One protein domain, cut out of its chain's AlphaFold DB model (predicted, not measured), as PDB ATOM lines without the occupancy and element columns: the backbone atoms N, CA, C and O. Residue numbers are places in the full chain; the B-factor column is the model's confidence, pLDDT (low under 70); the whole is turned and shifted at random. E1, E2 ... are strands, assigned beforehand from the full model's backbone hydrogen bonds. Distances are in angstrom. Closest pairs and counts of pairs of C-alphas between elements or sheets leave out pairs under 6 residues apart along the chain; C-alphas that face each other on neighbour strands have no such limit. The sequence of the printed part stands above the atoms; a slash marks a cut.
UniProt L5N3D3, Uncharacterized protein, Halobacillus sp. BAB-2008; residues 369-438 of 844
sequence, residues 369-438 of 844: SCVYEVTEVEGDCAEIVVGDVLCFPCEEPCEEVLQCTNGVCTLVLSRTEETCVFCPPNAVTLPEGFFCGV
ATOM      1  N   SER A 369     127.674 107.487 117.553       82.12
ATOM      2  CA  SER A 369     128.246 107.926 118.828       82.12
ATOM      3  C   SER A 369     128.375 106.757 119.798       82.12
ATOM      4  O   SER A 369     127.553 105.837 119.804       82.12
ATOM      5  N   CYS A 370     129.384 106.819 120.663       86.00
ATOM      6  CA  CYS A 370     129.439 105.988 121.856       86.00
ATOM      7  C   CYS A 370     128.481 106.582 122.897       86.00
ATOM      8  O   CYS A 370     128.620 107.747 123.282       86.00
ATOM      9  N   VAL A 371     127.488 105.798 123.318       90.19
ATOM     10  CA  VAL A 371     126.445 106.236 124.255       90.19
ATOM     11  C   VAL A 371     126.759 105.718 125.652       90.19
ATOM     12  O   VAL A 371     126.967 104.518 125.854       90.19
ATOM     13  N   TYR A 372     126.778 106.637 126.613       90.75
ATOM     14  CA  TYR A 372     127.076 106.352 128.007       90.75
ATOM     15  C   TYR A 372     125.971 106.852 128.928       90.75
ATOM     16  O   TYR A 372     125.431 107.936 128.725       90.75
ATOM     17  N   GLU A 373     125.683 106.089 129.975       93.25
ATOM     18  CA  GLU A 373     124.832 106.502 131.090       93.25
ATOM     19  C   GLU A 373     125.708 106.930 132.275       93.25
ATOM     20  O   GLU A 373     126.671 106.243 132.622       93.25
ATOM     21  N   VAL A 374     125.375 108.056 132.909       92.94
ATOM     22  CA  VAL A 374     126.020 108.509 134.147       92.94
ATOM     23  C   VAL A 374     125.605 107.576 135.281       92.94
ATOM     24  O   VAL A 374     124.453 107.595 135.714       92.94
ATOM     25  N   THR A 375     126.532 106.771 135.787       92.25
ATOM     26  CA  THR A 375     126.274 105.813 136.872       92.25
ATOM     27  C   THR A 375     126.645 106.360 138.246       92.25
ATOM     28  O   THR A 375     126.010 105.988 139.234       92.25
ATOM     29  N   GLU A 376     127.598 107.290 138.315       91.06
ATOM     30  CA  GLU A 376     128.026 107.932 139.560       91.06
ATOM     31  C   GLU A 376     128.404 109.400 139.340       91.06
ATOM     32  O   GLU A 376     128.892 109.783 138.275       91.06
ATOM     33  N   VAL A 377     128.142 110.224 140.356       89.62
ATOM     34  CA  VAL A 377     128.403 111.666 140.368       89.62
ATOM     35  C   VAL A 377     128.989 112.032 141.725       89.62
ATOM     36  O   VAL A 377     128.331 111.843 142.751       89.62
ATOM     37  N   GLU A 378     130.194 112.594 141.729       87.00
ATOM     38  CA  GLU A 378     130.876 113.063 142.932       87.00
ATOM     39  C   GLU A 378     131.269 114.541 142.788       87.00
ATOM     40  O   GLU A 378     131.821 114.958 141.772       87.00
ATOM     41  N   GLY A 379     130.972 115.353 143.807       86.69
ATOM     42  CA  GLY A 379     131.190 116.805 143.781       86.69
ATOM     43  C   GLY A 379     129.981 117.619 143.298       86.69
ATOM     44  O   GLY A 379     128.848 117.135 143.273       86.69
ATOM     45  N   ASP A 380     130.204 118.899 142.977       86.50
ATOM     46  CA  ASP A 380     129.159 119.825 142.499       86.50
ATOM     47  C   ASP A 380     129.159 119.885 140.962       86.50
ATOM     48  O   ASP A 380     129.899 120.650 140.341       86.50
ATOM     49  N   CYS A 381     128.346 119.024 140.347       85.38
ATOM     50  CA  CYS A 381     128.323 118.752 138.906       85.38
ATOM     51  C   CYS A 381     127.248 119.532 138.127       85.38
ATOM     52  O   CYS A 381     126.833 119.121 137.040       85.38
ATOM     53  N   ALA A 382     126.798 120.668 138.666       82.50
ATOM     54  CA  ALA A 382     125.714 121.470 138.100       82.50
ATOM     55  C   ALA A 382     124.409 120.658 137.902       82.50
ATOM     56  O   ALA A 382     123.864 120.147 138.878       82.50
ATOM     57  N   GLU A 383     123.863 120.595 136.678       86.12
ATOM     58  CA  GLU A 383     122.587 119.914 136.380       86.12
ATOM     59  C   GLU A 383     122.736 118.438 135.963       86.12
ATOM     60  O   GLU A 383     121.711 117.784 135.789       86.12
ATOM     61  N   ILE A 384     123.958 117.899 135.828       89.31
ATOM     62  CA  ILE A 384     124.163 116.487 135.453       89.31
ATOM     63  C   ILE A 384     123.890 115.584 136.658       89.31
ATOM     64  O   ILE A 384     124.465 115.774 137.734       89.31
ATOM     65  N   VAL A 385     123.035 114.577 136.475       92.94
ATOM     66  CA  VAL A 385     122.652 113.615 137.515       92.94
ATOM     67  C   VAL A 385     122.825 112.167 137.054       92.94
ATOM     68  O   VAL A 385     122.877 111.866 135.865       92.94
ATOM     69  N   VAL A 386     122.885 111.242 138.017       92.81
ATOM     70  CA  VAL A 386     122.873 109.796 137.742       92.81
ATOM     71  C   VAL A 386     121.639 109.433 136.904       92.81
ATOM     72  O   VAL A 386     120.513 109.773 137.279       92.81
ATOM     73  N   GLY A 387     121.860 108.722 135.797       89.56
ATOM     74  CA  GLY A 387     120.856 108.342 134.800       89.56
ATOM     75  C   GLY A 387     120.796 109.244 133.561       89.56
ATOM     76  O   GLY A 387     120.066 108.922 132.621       89.56
ATOM     77  N   ASP A 388     121.538 110.356 133.530       93.81
ATOM     78  CA  ASP A 388     121.688 111.152 132.309       93.81
ATOM     79  C   ASP A 388     122.506 110.396 131.257       93.81
ATOM     80  O   ASP A 388     123.374 109.584 131.578       93.81
ATOM     81  N   VAL A 389     122.227 110.671 129.982       91.69
ATOM     82  CA  VAL A 389     122.904 110.035 128.846       91.69
ATOM     83  C   VAL A 389     123.833 111.035 128.177       91.69
ATOM     84  O   VAL A 389     123.418 112.151 127.875       91.69
ATOM     85  N   LEU A 390     125.072 110.635 127.916       90.62
ATOM     86  CA  LEU A 390     126.094 111.426 127.235       90.62
ATOM     87  C   LEU A 390     126.550 110.687 125.976       90.62
ATOM     88  O   LEU A 390     126.643 109.459 125.961       90.62
ATOM     89  N   CYS A 391     126.839 111.445 124.925       89.50
ATOM     90  CA  CYS A 391     127.300 110.904 123.653       89.50
ATOM     91  C   CYS A 391     128.673 111.462 123.321       89.50
ATOM     92  O   CYS A 391     128.876 112.676 123.346       89.50
ATOM     93  N   PHE A 392     129.584 110.566 122.967       84.62
ATOM     94  CA  PHE A 392     130.909 110.909 122.472       84.62
ATOM     95  C   PHE A 392     131.032 110.472 121.011       84.62
ATOM     96  O   PHE A 392     130.362 109.509 120.617       84.62
ATOM     97  N   PRO A 393     131.854 111.159 120.197       82.50
ATOM     98  CA  PRO A 393     132.179 110.699 118.852       82.50
ATOM     99  C   PRO A 393     132.598 109.227 118.875       82.50
ATOM    100  O   PRO A 393     133.285 108.790 119.796       82.50
ATOM    101  N   CYS A 394     132.128 108.452 117.902       75.19
ATOM    102  CA  CYS A 394     132.458 107.036 117.809       75.19
ATOM    103  C   CYS A 394     133.950 106.849 117.488       75.19
ATOM    104  O   CYS A 394     134.384 107.126 116.372       75.19
ATOM    105  N   GLU A 395     134.711 106.348 118.460       69.69
ATOM    106  CA  GLU A 395     136.033 105.754 118.254       69.69
ATOM    107  C   GLU A 395     135.894 104.257 118.552       69.69
ATOM    108  O   GLU A 395     135.704 103.864 119.703       69.69
ATOM    109  N   GLU A 396     135.877 103.405 117.521       65.06
ATOM    110  CA  GLU A 396     135.729 101.964 117.741       65.06
ATOM    111  C   GLU A 396     137.043 101.308 118.209       65.06
ATOM    112  O   GLU A 396     138.087 101.515 117.581       65.06
ATOM    113  N   PRO A 397     136.993 100.429 119.235       69.25
ATOM    114  CA  PRO A 397     135.823 100.089 120.052       69.25
ATOM    115  C   PRO A 397     135.551 101.127 121.159       69.25
ATOM    116  O   PRO A 397     136.470 101.532 121.862       69.25
ATOM    117  N   CYS A 398     134.278 101.473 121.385       76.62
ATOM    118  CA  CYS A 398     133.887 102.329 122.511       76.62
ATOM    119  C   CYS A 398     134.323 101.708 123.847       76.62
ATOM    120  O   CYS A 398     134.050 100.530 124.091       76.62
ATOM    121  N   GLU A 399     134.899 102.495 124.747       82.25
ATOM    122  CA  GLU A 399     135.330 102.014 126.064       82.25
ATOM    123  C   GLU A 399     134.137 101.634 126.954       82.25
ATOM    124  O   GLU A 399     133.086 102.270 126.885       82.25
ATOM    125  N   GLU A 400     134.275 100.593 127.783       82.12
ATOM    126  CA  GLU A 400     133.180 100.068 128.624       82.12
ATOM    127  C   GLU A 400     132.808 101.036 129.762       82.12
ATOM    128  O   GLU A 400     131.630 101.193 130.102       82.12
ATOM    129  N   VAL A 401     133.814 101.723 130.313       82.88
ATOM    130  CA  VAL A 401     133.677 102.731 131.367       82.88
ATOM    131  C   VAL A 401     134.552 103.939 131.034       82.88
ATOM    132  O   VAL A 401     135.732 103.789 130.726       82.88
ATOM    133  N   LEU A 402     133.983 105.140 131.138       84.62
ATOM    134  CA  LEU A 402     134.708 106.409 131.071       84.62
ATOM    135  C   LEU A 402     134.566 107.152 132.396       84.62
ATOM    136  O   LEU A 402     133.526 107.089 133.048       84.62
ATOM    137  N   GLN A 403     135.596 107.898 132.774       84.62
ATOM    138  CA  GLN A 403     135.527 108.828 133.891       84.62
ATOM    139  C   GLN A 403     135.799 110.235 133.370       84.62
ATOM    140  O   GLN A 403     136.763 110.452 132.638       84.62
ATOM    141  N   CYS A 404     134.939 111.186 133.726       84.62
ATOM    142  CA  CYS A 404     135.065 112.583 133.330       84.62
ATOM    143  C   CYS A 404     135.257 113.459 134.561       84.62
ATOM    144  O   CYS A 404     134.435 113.402 135.470       84.62
ATOM    145  N   THR A 405     136.283 114.308 134.593       84.06
ATOM    146  CA  THR A 405     136.489 115.248 135.706       84.06
ATOM    147  C   THR A 405     136.895 116.637 135.234       84.06
ATOM    148  O   THR A 405     137.572 116.784 134.222       84.06
ATOM    149  N   ASN A 406     136.491 117.669 135.971       83.75
ATOM    150  CA  ASN A 406     136.965 119.048 135.794       83.75
ATOM    151  C   ASN A 406     137.761 119.558 137.016       83.75
ATOM    152  O   ASN A 406     137.976 120.761 137.166       83.75
ATOM    153  N   GLY A 407     138.144 118.650 137.924       76.06
ATOM    154  CA  GLY A 407     138.835 118.952 139.182       76.06
ATOM    155  C   GLY A 407     137.924 119.343 140.355       76.06
ATOM    156  O   GLY A 407     138.392 119.384 141.488       76.06
ATOM    157  N   VAL A 408     136.635 119.612 140.113       80.94
ATOM    158  CA  VAL A 408     135.625 119.906 141.158       80.94
ATOM    159  C   VAL A 408     134.498 118.869 141.170       80.94
ATOM    160  O   VAL A 408     133.908 118.599 142.214       80.94
ATOM    161  N   CYS A 409     134.203 118.302 140.005       85.31
ATOM    162  CA  CYS A 409     133.183 117.298 139.762       85.31
ATOM    163  C   CYS A 409     133.799 116.107 139.025       85.31
ATOM    164  O   CYS A 409     134.582 116.307 138.093       85.31
ATOM    165  N   THR A 410     133.381 114.897 139.395       83.75
ATOM    166  CA  THR A 410     133.749 113.637 138.749       83.75
ATOM    167  C   THR A 410     132.486 112.858 138.371       83.75
ATOM    168  O   THR A 410     131.579 112.695 139.186       83.75
ATOM    169  N   LEU A 411     132.424 112.381 137.127       89.00
ATOM    170  CA  LEU A 411     131.343 111.560 136.577       89.00
ATOM    171  C   LEU A 411     131.900 110.190 136.191       89.00
ATOM    172  O   LEU A 411     132.915 110.127 135.496       89.00
ATOM    173  N   VAL A 412     131.216 109.116 136.579       86.50
ATOM    174  CA  VAL A 412     131.480 107.762 136.068       86.50
ATOM    175  C   VAL A 412     130.407 107.425 135.045       86.50
ATOM    176  O   VAL A 412     129.211 107.553 135.310       86.50
ATOM    177  N   LEU A 413     130.848 107.039 133.854       89.94
ATOM    178  CA  LEU A 413     130.026 106.803 132.681       89.94
ATOM    179  C   LEU A 413     130.138 105.335 132.285       89.94
ATOM    180  O   LEU A 413     131.241 104.838 132.062       89.94
ATOM    181  N   SER A 414     129.017 104.634 132.165       87.25
ATOM    182  CA  SER A 414     128.993 103.239 131.719       87.25
ATOM    183  C   SER A 414     128.359 103.136 130.344       87.25
ATOM    184  O   SER A 414     127.298 103.709 130.088       87.25
ATOM    185  N   ARG A 415     129.025 102.413 129.446       89.06
ATOM    186  CA  ARG A 415     128.568 102.235 128.070       89.06
ATOM    187  C   ARG A 415     127.241 101.475 128.039       89.06
ATOM    188  O   ARG A 415     127.112 100.431 128.679       89.06
ATOM    189  N   THR A 416     126.269 101.967 127.273       82.75
ATOM    190  CA  THR A 416     124.938 101.340 127.188       82.75
ATOM    191  C   THR A 416     124.827 100.292 126.078       82.75
ATOM    192  O   THR A 416     124.014  99.382 126.194       82.75
ATOM    193  N   GLU A 417     125.632 100.405 125.015       80.75
ATOM    194  CA  GLU A 417     125.590  99.545 123.820       80.75
ATOM    195  C   GLU A 417     127.011  99.159 123.368       80.75
ATOM    196  O   GLU A 417     127.934  99.961 123.479       80.75
ATOM    197  N   GLU A 418     127.220  97.937 122.861       72.56
ATOM    198  CA  GLU A 418     128.562  97.454 122.464       72.56
ATOM    199  C   GLU A 418     129.090  98.060 121.154       72.56
ATOM    200  O   GLU A 418     130.299  98.054 120.923       72.56
ATOM    201  N   THR A 419     128.196  98.566 120.306       78.44
ATOM    202  CA  THR A 419     128.501  99.163 118.999       78.44
ATOM    203  C   THR A 419     128.107 100.629 118.990       78.44
ATOM    204  O   THR A 419     127.205 101.030 119.729       78.44
ATOM    205  N   CYS A 420     128.721 101.426 118.121       77.62
ATOM    206  CA  CYS A 420     128.301 102.809 117.970       77.62
ATOM    207  C   CYS A 420     126.854 102.881 117.464       77.62
ATOM    208  O   CYS A 420     126.471 102.220 116.498       77.62
ATOM    209  N   VAL A 421     126.036 103.677 118.148       82.00
ATOM    210  CA  VAL A 421     124.611 103.852 117.849       82.00
ATOM    211  C   VAL A 421     124.292 105.335 117.721       82.00
ATOM    212  O   VAL A 421     125.107 106.205 118.029       82.00
ATOM    213  N   PHE A 422     123.089 105.647 117.253       78.94
ATOM    214  CA  PHE A 422     122.620 107.025 117.222       78.94
ATOM    215  C   PHE A 422     122.496 107.589 118.635       78.94
ATOM    216  O   PHE A 422     121.890 106.970 119.512       78.94
ATOM    217  N   CYS A 423     123.027 108.797 118.825       80.19
ATOM    218  CA  CYS A 423     122.875 109.513 120.077       80.19
ATOM    219  C   CYS A 423     121.380 109.744 120.378       80.19
ATOM    220  O   CYS A 423     120.673 110.334 119.549       80.19
ATOM    221  N   PRO A 424     120.865 109.296 121.537       82.44
ATOM    222  CA  PRO A 424     119.468 109.492 121.886       82.44
ATOM    223  C   PRO A 424     119.121 110.986 121.955       82.44
ATOM    224  O   PRO A 424     119.904 111.777 122.478       82.44
ATOM    225  N   PRO A 425     117.923 111.408 121.514       78.06
ATOM    226  CA  PRO A 425     117.531 112.822 121.520       78.06
ATOM    227  C   PRO A 425     117.420 113.436 122.927       78.06
ATOM    228  O   PRO A 425     117.256 114.645 123.058       78.06
ATOM    229  N   ASN A 426     117.467 112.613 123.978       83.06
ATOM    230  CA  ASN A 426     117.492 113.021 125.382       83.06
ATOM    231  C   ASN A 426     118.909 113.089 125.980       83.06
ATOM    232  O   ASN A 426     119.019 113.227 127.196       83.06
ATOM    233  N   ALA A 427     119.965 112.965 125.173       86.44
ATOM    234  CA  ALA A 427     121.331 113.099 125.656       86.44
ATOM    235  C   ALA A 427     121.634 114.536 126.113       86.44
ATOM    236  O   ALA A 427     121.219 115.517 125.490       86.44
ATOM    237  N   VAL A 428     122.363 114.648 127.216       88.94
ATOM    238  CA  VAL A 428     122.823 115.902 127.812       88.94
ATOM    239  C   VAL A 428     124.184 116.262 127.209       88.94
ATOM    240  O   VAL A 428     124.981 115.386 126.887       88.94
ATOM    241  N   THR A 429     124.469 117.552 127.028       86.94
ATOM    242  CA  THR A 429     125.785 118.024 126.569       86.94
ATOM    243  C   THR A 429     126.730 118.212 127.748       86.94
ATOM    244  O   THR A 429     126.380 118.907 128.704       86.94
ATOM    245  N   LEU A 430     127.939 117.658 127.655       86.31
ATOM    246  CA  LEU A 430     128.973 117.836 128.669       86.31
ATOM    247  C   LEU A 430     129.457 119.308 128.699       86.31
ATOM    248  O   LEU A 430     129.803 119.843 127.643       86.31
ATOM    249  N   PRO A 431     129.475 119.987 129.862       84.50
ATOM    250  CA  PRO A 431     130.004 121.345 129.988       84.50
ATOM    251  C   PRO A 431     131.491 121.445 129.619       84.50
ATOM    252  O   PRO A 431     132.250 120.491 129.792       84.50
ATOM    253  N   GLU A 432     131.935 122.626 129.177       78.38
ATOM    254  CA  GLU A 432     133.358 122.883 128.917       78.38
ATOM    255  C   GLU A 432     134.214 122.681 130.183       78.38
ATOM    256  O   GLU A 432     133.831 123.087 131.283       78.38
ATOM    257  N   GLY A 433     135.397 122.080 130.015       77.31
ATOM    258  CA  GLY A 433     136.381 121.875 131.085       77.31
ATOM    259  C   GLY A 433     136.387 120.483 131.726       77.31
ATOM    260  O   GLY A 433     137.236 120.231 132.577       77.31
ATOM    261  N   PHE A 434     135.487 119.580 131.329       81.31
ATOM    262  CA  PHE A 434     135.594 118.164 131.684       81.31
ATOM    263  C   PHE A 434     136.611 117.445 130.791       81.31
ATOM    264  O   PHE A 434     136.570 117.561 129.569       81.31
ATOM    265  N   PHE A 435     137.477 116.653 131.415       79.38
ATOM    266  CA  PHE A 435     138.402 115.735 130.763       79.38
ATOM    267  C   PHE A 435     137.900 114.313 130.979       79.38
ATOM    268  O   PHE A 435     137.828 113.856 132.119       79.38
ATOM    269  N   CYS A 436     137.518 113.651 129.889       79.44
ATOM    270  CA  CYS A 436     137.006 112.287 129.894       79.44
ATOM    271  C   CYS A 436     138.066 111.322 129.380       79.44
ATOM    272  O   CYS A 436     138.659 111.565 128.332       79.44
ATOM    273  N   GLY A 437     138.278 110.220 130.089       80.94
ATOM    274  CA  GLY A 437     139.195 109.177 129.657       80.94
ATOM    275  C   GLY A 437     138.981 107.877 130.413       80.94
ATOM    276  O   GLY A 437     138.205 107.811 131.371       80.94
ATOM    277  N   VAL A 438     139.684 106.837 129.972       81.75
ATOM    278  CA  VAL A 438     139.720 105.565 130.692       81.75
ATOM    279  C   VAL A 438     140.449 105.787 132.022       81.75
ATOM    280  O   VAL A 438     141.551 106.357 132.015       81.75
TER     281      VAL A 438
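AT A GLANCE: This is residues 369 to 438 of the 844 residues of an uncharacterized protein of Halobacillus sp. BAB-2008 (UniProt L5N3D3). One antiparallel sheet of five strands curls like part of a barrel, with the long strand E1 and its neighbour E4 in the middle of the row. A long stretch without a named element, residues 416 to 434, loops away from the end of E4 and comes back to E5 at one edge. The printed part has 70 residues with no named helix and five named strands, E1 to E5 along the chain, in the sheet order E2, E1, E4, E3, E5. The class is all strand, though under half of the residues, 31 of 70, are in named elements. The whole is compact and rounded, with a radius of gyration of the C-alphas of 11.2 A and spans of 31 by 24 by 19 A.

IN THESE COORDINATES: Find C-alpha 369 at (128.246, 107.926, 118.828); from there E1, residues 369 to 379, runs 26.6 A and bends by 65 degrees at residue 375. E4 is residues 409 to 415, 19.6 A; E2 is 389 to 393, E3 is 401 to 405, and E5 is 435 to 437, ending at C-alpha 437, (139.195, 109.177, 129.657).

HOW THE PARTS SIT: Begin between E1 and E4, where N 375 and O 412 are 2.8 A apart. On the other side of E1 is E2, an edge strand that forms a hairpin with it; look for N 390 and O 372, 2.8 A. E3 and E4 form a hairpin with N 411 and O 404 at 2.8 A. At the other edge, E5 is antiparallel to E3, with N 435 and O 405 at 2.8 A. E2 and E5 are apart.

THE WHOLE: The C-alphas of Asp 380 and Thr 419 are the two farthest apart, 31.3 A. The printed part has no cut. The link from E4 to E5 is long, with 19 residues. Mean pLDDT of the printed part is 84.0; residues 395 to 397 are under 70.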